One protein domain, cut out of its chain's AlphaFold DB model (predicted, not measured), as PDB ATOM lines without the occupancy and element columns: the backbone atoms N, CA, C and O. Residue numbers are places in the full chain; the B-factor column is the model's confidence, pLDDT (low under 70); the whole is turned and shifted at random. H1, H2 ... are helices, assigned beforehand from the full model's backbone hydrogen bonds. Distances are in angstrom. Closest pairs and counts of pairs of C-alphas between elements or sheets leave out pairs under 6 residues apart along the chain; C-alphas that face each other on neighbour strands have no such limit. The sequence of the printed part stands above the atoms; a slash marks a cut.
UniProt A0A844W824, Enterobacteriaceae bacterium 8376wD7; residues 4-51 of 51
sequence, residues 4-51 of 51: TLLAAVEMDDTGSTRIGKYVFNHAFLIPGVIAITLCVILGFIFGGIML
ATOM      1  N   THR A   4     296.550 260.675 260.790       54.28
ATOM      2  CA  THR A   4     295.861 261.443 259.745       54.28
ATOM      3  C   THR A   4     296.774 261.830 258.584       54.28
ATOM      4  O   THR A   4     296.338 261.778 257.440       54.28
ATOM      5  N   LEU A   5     298.052 262.134 258.848       50.34
ATOM      6  CA  LEU A   5     299.054 262.326 257.792       50.34
ATOM      7  C   LEU A   5     299.414 260.995 257.120       50.34
ATOM      8  O   LEU A   5     299.712 260.983 255.937       50.34
ATOM      9  N   LEU A   6     299.323 259.874 257.848       51.12
ATOM     10  CA  LEU A   6     299.589 258.530 257.320       51.12
ATOM     11  C   LEU A   6     298.531 258.054 256.303       51.12
ATOM     12  O   LEU A   6     298.827 257.242 255.436       51.12
ATOM     13  N   ALA A   7     297.300 258.565 256.398       52.94
ATOM     14  CA  ALA A   7     296.200 258.225 255.492       52.94
ATOM     15  C   ALA A   7     296.177 259.095 254.212       52.94
ATOM     16  O   ALA A   7     295.611 258.694 253.196       52.94
ATOM     17  N   ALA A   8     296.839 260.254 254.263       57.19
ATOM     18  CA  ALA A   8     297.149 261.133 253.137       57.19
ATOM     19  C   ALA A   8     298.666 261.135 252.845       57.19
ATOM     20  O   ALA A   8     299.220 262.177 252.499       57.19
ATOM     21  N   VAL A   9     299.349 259.995 253.059       55.94
ATOM     22  CA  VAL A   9     300.762 259.810 252.687       55.94
ATOM     23  C   VAL A   9     300.857 259.992 251.182       55.94
ATOM     24  O   VAL A   9     300.380 259.144 250.441       55.94
ATOM     25  N   GLU A  10     301.403 261.148 250.818       62.16
ATOM     26  CA  GLU A  10     301.734 261.665 249.495       62.16
ATOM     27  C   GLU A  10     300.714 261.387 248.375       62.16
ATOM     28  O   GLU A  10     300.517 260.255 247.930       62.16
ATOM     29  N   MET A  11     300.148 262.459 247.806       70.88
ATOM     30  CA  MET A  11     299.689 262.384 246.416       70.88
ATOM     31  C   MET A  11     300.854 261.823 245.597       70.88
ATOM     32  O   MET A  11     301.970 262.328 245.696       70.88
ATOM     33  N   ASP A  12     300.627 260.727 244.873       72.12
ATOM     34  CA  ASP A  12     301.727 260.070 244.174       72.12
ATOM     35  C   ASP A  12     302.179 260.915 242.981       72.12
ATOM     36  O   ASP A  12     301.646 260.817 241.871       72.12
ATOM     37  N   ASP A  13     303.198 261.728 243.233       69.62
ATOM     38  CA  ASP A  13     303.852 262.579 242.245       69.62
ATOM     39  C   ASP A  13     304.976 261.838 241.495       69.62
ATOM     40  O   ASP A  13     305.430 262.290 240.441       69.62
ATOM     41  N   THR A  14     305.404 260.669 241.991       71.38
ATOM     42  CA  THR A  14     306.443 259.834 241.357       71.38
ATOM     43  C   THR A  14     305.899 258.997 240.200       71.38
ATOM     44  O   THR A  14     306.653 258.588 239.315       71.38
ATOM     45  N   GLY A  15     304.588 258.739 240.189       68.62
ATOM     46  CA  GLY A  15     303.924 257.901 239.192       68.62
ATOM     47  C   GLY A  15     304.195 256.404 239.358       68.62
ATOM     48  O   GLY A  15     303.921 255.634 238.433       68.62
ATOM     49  N   SER A  16     304.731 255.986 240.509       71.19
ATOM     50  CA  SER A  16     304.993 254.578 240.840       71.19
ATOM     51  C   SER A  16     303.704 253.785 241.088       71.19
ATOM     52  O   SER A  16     303.633 252.584 240.817       71.19
ATOM     53  N   THR A  17     302.650 254.468 241.519       67.50
ATOM     54  CA  THR A  17     301.312 253.944 241.758       67.50
ATOM     55  C   THR A  17     300.290 254.655 240.871       67.50
ATOM     56  O   THR A  17     300.216 255.872 240.757       67.50
ATOM     57  N   ARG A  18     299.411 253.885 240.219       67.31
ATOM     58  CA  ARG A  18     298.310 254.464 239.425       67.31
ATOM     59  C   ARG A  18     297.155 254.975 240.290       67.31
ATOM     60  O   ARG A  18     296.084 255.195 239.746       67.31
ATOM     61  N   ILE A  19     297.339 255.126 241.600       67.88
ATOM     62  CA  ILE A  19     296.324 255.495 242.598       67.88
ATOM     63  C   ILE A  19     296.898 256.671 243.392       67.88
ATOM     64  O   ILE A  19     298.074 256.651 243.725       67.88
ATOM     65  N   GLY A  20     296.098 257.704 243.665       71.31
ATOM     66  CA  GLY A  20     296.547 258.870 244.443       71.31
ATOM     67  C   GLY A  20     297.238 259.988 243.647       71.31
ATOM     68  O   GLY A  20     297.483 261.043 244.210       71.31
ATOM     69  N   LYS A  21     297.465 259.830 242.334       75.31
ATOM     70  CA  LYS A  21     297.974 260.912 241.457       75.31
ATOM     71  C   LYS A  21     297.009 262.102 241.314       75.31
ATOM     72  O   LYS A  21     297.410 263.230 241.059       75.31
ATOM     73  N   TYR A  22     295.709 261.841 241.427       75.56
ATOM     74  CA  TYR A  22     294.657 262.854 241.347       75.56
ATOM     75  C   TYR A  22     293.695 262.676 242.513       75.56
ATOM     76  O   TYR A  22     293.451 261.546 242.936       75.56
ATOM     77  N   VAL A  23     293.066 263.770 242.953       74.75
ATOM     78  CA  VAL A  23     292.081 263.763 244.053       74.75
ATOM     79  C   VAL A  23     290.966 262.751 243.778       74.75
ATOM     80  O   VAL A  23     290.580 261.984 244.655       74.75
ATOM     81  N   PHE A  24     290.513 262.684 242.522       75.31
ATOM     82  CA  PHE A  24     289.447 261.777 242.102       75.31
ATOM     83  C   PHE A  24     289.825 260.290 242.109       75.31
ATOM     84  O   PHE A  24     288.954 259.426 242.102       75.31
ATOM     85  N   ASN A  25     291.119 259.991 242.122       79.19
ATOM     86  CA  ASN A  25     291.670 258.642 242.101       79.19
ATOM     87  C   ASN A  25     292.384 258.312 243.425       79.19
ATOM     88  O   ASN A  25     293.217 257.409 243.497       79.19
ATOM     89  N   HIS A  26     292.108 259.081 244.479       78.44
ATOM     90  CA  HIS A  26     292.628 258.803 245.806       78.44
ATOM     91  C   HIS A  26     291.729 257.782 246.502       78.44
ATOM     92  O   HIS A  26     290.503 257.909 246.489       78.44
ATOM     93  N   ALA A  27     292.332 256.812 247.195       79.12
ATOM     94  CA  ALA A  27     291.609 255.788 247.957       79.12
ATOM     95  C   ALA A  27     290.618 256.359 248.995       79.12
ATOM     96  O   ALA A  27     289.698 255.667 249.420       79.12
ATOM     97  N   PHE A  28     290.773 257.634 249.369       80.06
ATOM     98  CA  PHE A  28     289.905 258.332 250.311       80.06
ATOM     99  C   PHE A  28     288.618 258.884 249.692       80.06
ATOM    100  O   PHE A  28     287.705 259.243 250.436       80.06
ATOM    101  N   LEU A  29     288.496 258.920 248.360       86.00
ATOM    102  CA  LEU A  29     287.308 259.467 247.711       86.00
ATOM    103  C   LEU A  29     286.062 258.628 248.010       86.00
ATOM    104  O   LEU A  29     285.037 259.183 248.387       86.00
ATOM    105  N   ILE A  30     286.153 257.301 247.900       88.31
ATOM    106  CA  ILE A  30     285.022 256.397 248.164       88.31
ATOM    107  C   ILE A  30     284.523 256.525 249.617       88.31
ATOM    108  O   ILE A  30     283.348 256.852 249.802       88.31
ATOM    109  N   PRO A  31     285.358 256.333 250.660       89.69
ATOM    110  CA  PRO A  31     284.893 256.479 252.037       89.69
ATOM    111  C   PRO A  31     284.458 257.918 252.364       89.69
ATOM    112  O   PRO A  31     283.479 258.100 253.087       89.69
ATOM    113  N   GLY A  32     285.118 258.940 251.803       90.06
ATOM    114  CA  GLY A  32     284.761 260.345 252.012       90.06
ATOM    115  C   GLY A  32     283.399 260.720 251.424       90.06
ATOM    116  O   GLY A  32     282.577 261.323 252.112       90.06
ATOM    117  N   VAL A  33     283.117 260.314 250.181       94.06
ATOM    118  CA  VAL A  33     281.820 260.560 249.526       94.06
ATOM    119  C   VAL A  33     280.694 259.847 250.269       94.06
ATOM    120  O   VAL A  33     279.640 260.446 250.480       94.06
ATOM    121  N   ILE A  34     280.914 258.607 250.718       95.75
ATOM    122  CA  ILE A  34     279.926 257.865 251.517       95.75
ATOM    123  C   ILE A  34     279.629 258.612 252.823       95.75
ATOM    124  O   ILE A  34     278.463 258.852 253.133       95.75
ATOM    125  N   ALA A  35     280.663 259.027 253.557       96.06
ATOM    126  CA  ALA A  35     280.497 259.744 254.819       96.06
ATOM    127  C   ALA A  35     279.724 261.061 254.635       96.06
ATOM    128  O   ALA A  35     278.736 261.296 255.329       96.06
ATOM    129  N   ILE A  36     280.121 261.888 253.660       96.31
ATOM    130  CA  ILE A  36     279.459 263.170 253.378       96.31
ATOM    131  C   ILE A  36     277.997 262.948 252.978       96.31
ATOM    132  O   ILE A  36     277.112 263.618 253.508       96.31
ATOM    133  N   THR A  37     277.731 261.989 252.089       97.75
ATOM    134  CA  THR A  37     276.366 261.676 251.640       97.75
ATOM    135  C   THR A  37     275.477 261.291 252.821       97.75
ATOM    136  O   THR A  37     274.375 261.822 252.961       97.75
ATOM    137  N   LEU A  38     275.969 260.425 253.713       98.06
ATOM    138  CA  LEU A  38     275.235 260.026 254.915       98.06
ATOM    139  C   LEU A  38     275.005 261.207 255.865       98.06
ATOM    140  O   LEU A  38     273.888 261.383 256.345       98.06
ATOM    141  N   CYS A  39     276.019 262.041 256.104       97.62
ATOM    142  CA  CYS A  39     275.885 263.223 256.956       97.62
ATOM    143  C   CYS A  39     274.833 264.204 256.429       97.62
ATOM    144  O   CYS A  39     274.026 264.698 257.212       97.62
ATOM    145  N   VAL A  40     274.812 264.470 255.120       97.81
ATOM    146  CA  VAL A  40     273.831 265.381 254.512       97.81
ATOM    147  C   VAL A  40     272.416 264.815 254.628       97.81
ATOM    148  O   VAL A  40     271.516 265.527 255.071       97.81
ATOM    149  N   ILE A  41     272.218 263.536 254.294       98.12
ATOM    150  CA  ILE A  41     270.905 262.877 254.397       98.12
ATOM    151  C   ILE A  41     270.392 262.929 255.837       98.12
ATOM    152  O   ILE A  41     269.270 263.369 256.080       98.12
ATOM    153  N   LEU A  42     271.223 262.519 256.798       97.31
ATOM    154  CA  LEU A  42     270.847 262.543 258.207       97.31
ATOM    155  C   LEU A  42     270.589 263.975 258.685       97.31
ATOM    156  O   LEU A  42     269.604 264.200 259.378       97.31
ATOM    157  N   GLY A  43     271.399 264.950 258.273       97.19
ATOM    158  CA  GLY A  43     271.208 266.357 258.621       97.19
ATOM    159  C   GLY A  43     269.839 266.896 258.197       97.19
ATOM    160  O   GLY A  43     269.173 267.546 259.000       97.19
ATOM    161  N   PHE A  44     269.377 266.575 256.986       97.06
ATOM    162  CA  PHE A  44     268.038 266.966 256.533       97.06
ATOM    163  C   PHE A  44     266.917 266.216 257.257       97.06
ATOM    164  O   PHE A  44     265.907 266.832 257.587       97.06
ATOM    165  N   ILE A  45     267.090 264.920 257.537       97.50
ATOM    166  CA  ILE A  45     266.104 264.137 258.301       97.50
ATOM    167  C   ILE A  45     265.955 264.708 259.713       97.50
ATOM    168  O   ILE A  45     264.846 265.000 260.144       97.50
ATOM    169  N   PHE A  46     267.066 264.902 260.425       96.69
ATOM    170  CA  PHE A  46     267.052 265.470 261.772       96.69
ATOM    171  C   PHE A  46     266.532 266.907 261.774       96.69
ATOM    172  O   PHE A  46     265.701 267.244 262.612       96.69
ATOM    173  N   GLY A  47     266.965 267.729 260.814       95.88
ATOM    174  CA  GLY A  47     266.471 269.092 260.648       95.88
ATOM    175  C   GLY A  47     264.957 269.137 260.449       95.88
ATOM    176  O   GLY A  47     264.292 269.897 261.138       95.88
ATOM    177  N   GLY A  48     264.404 268.278 259.588       94.62
ATOM    178  CA  GLY A  48     262.958 268.196 259.358       94.62
ATOM    179  C   GLY A  48     262.146 267.580 260.504       94.62
ATOM    180  O   GLY A  48     260.928 267.700 260.499       94.62
ATOM    181  N   ILE A  49     262.788 266.903 261.462       95.44
ATOM    182  CA  ILE A  49     262.131 266.409 262.686       95.44
ATOM    183  C   ILE A  49     262.160 267.472 263.795       95.44
ATOM    184  O   ILE A  49     261.254 267.510 264.627       95.44
ATOM    185  N   MET A  50     263.222 268.280 263.858       91.75
ATOM    186  CA  MET A  50     263.460 269.233 264.950       91.75
ATOM    187  C   MET A  50     262.886 270.636 264.709       91.75
ATOM    188  O   MET A  50     262.591 271.321 265.689       91.75
ATOM    189  N   LEU A  51     262.790 271.070 263.450       83.12
ATOM    190  CA  LEU A  51     262.161 272.329 263.028       83.12
ATOM    191  C   LEU A  51     260.694 272.096 262.663       83.12
ATOM    192  O   LEU A  51     259.878 272.974 263.018       83.12
TER     193      LEU A  51
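What this domain is: This is residues 4 to 51 of the 51 residues of a protein of Enterobacteriaceae bacterium 8376wD7 (UniProt A0A844W824). One long helix, H2, sticks out from a loosely looped stretch, residues 8 to 28, that turns back on itself; a single short helical turn, H1, lies off to one side at the other end of that stretch. Residues 30 to 51, of which 30 to 50 belong to H2, stand free and make much of the length. The printed part has 48 residues with two named helices, H1 then H2, and no named strand: all helix. It is extended, with a radius of gyration of the C-alphas of 15.9 A and spans of 51 by 18 by 10 A.

Where its parts are: H2, residues 29 to 50, runs 31.0 A from C-alpha 29 at (287.308, 259.467, 247.711) to C-alpha 50 at (263.460, 269.233, 264.950). H1, residues 4 to 7, begins at C-alpha 4 at (295.861, 261.443, 259.745).

How they stand to each other: H1 and H2 are apart, with no C-alpha of the one within 8 A of the other. In H2 every O i to N i+4 pair is within hydrogen-bond range; H1 is too short for such a pair, and its one O i to N i+3 pair is not within range.

The domain as a whole: The farthest C-alphas, of Ser 16 and Leu 51, are 51.4 A apart. The 21-residue link is long. The printed part has no cut. Residues 4 to 10, 13, 15 and 17 to 19 are under pLDDT 70.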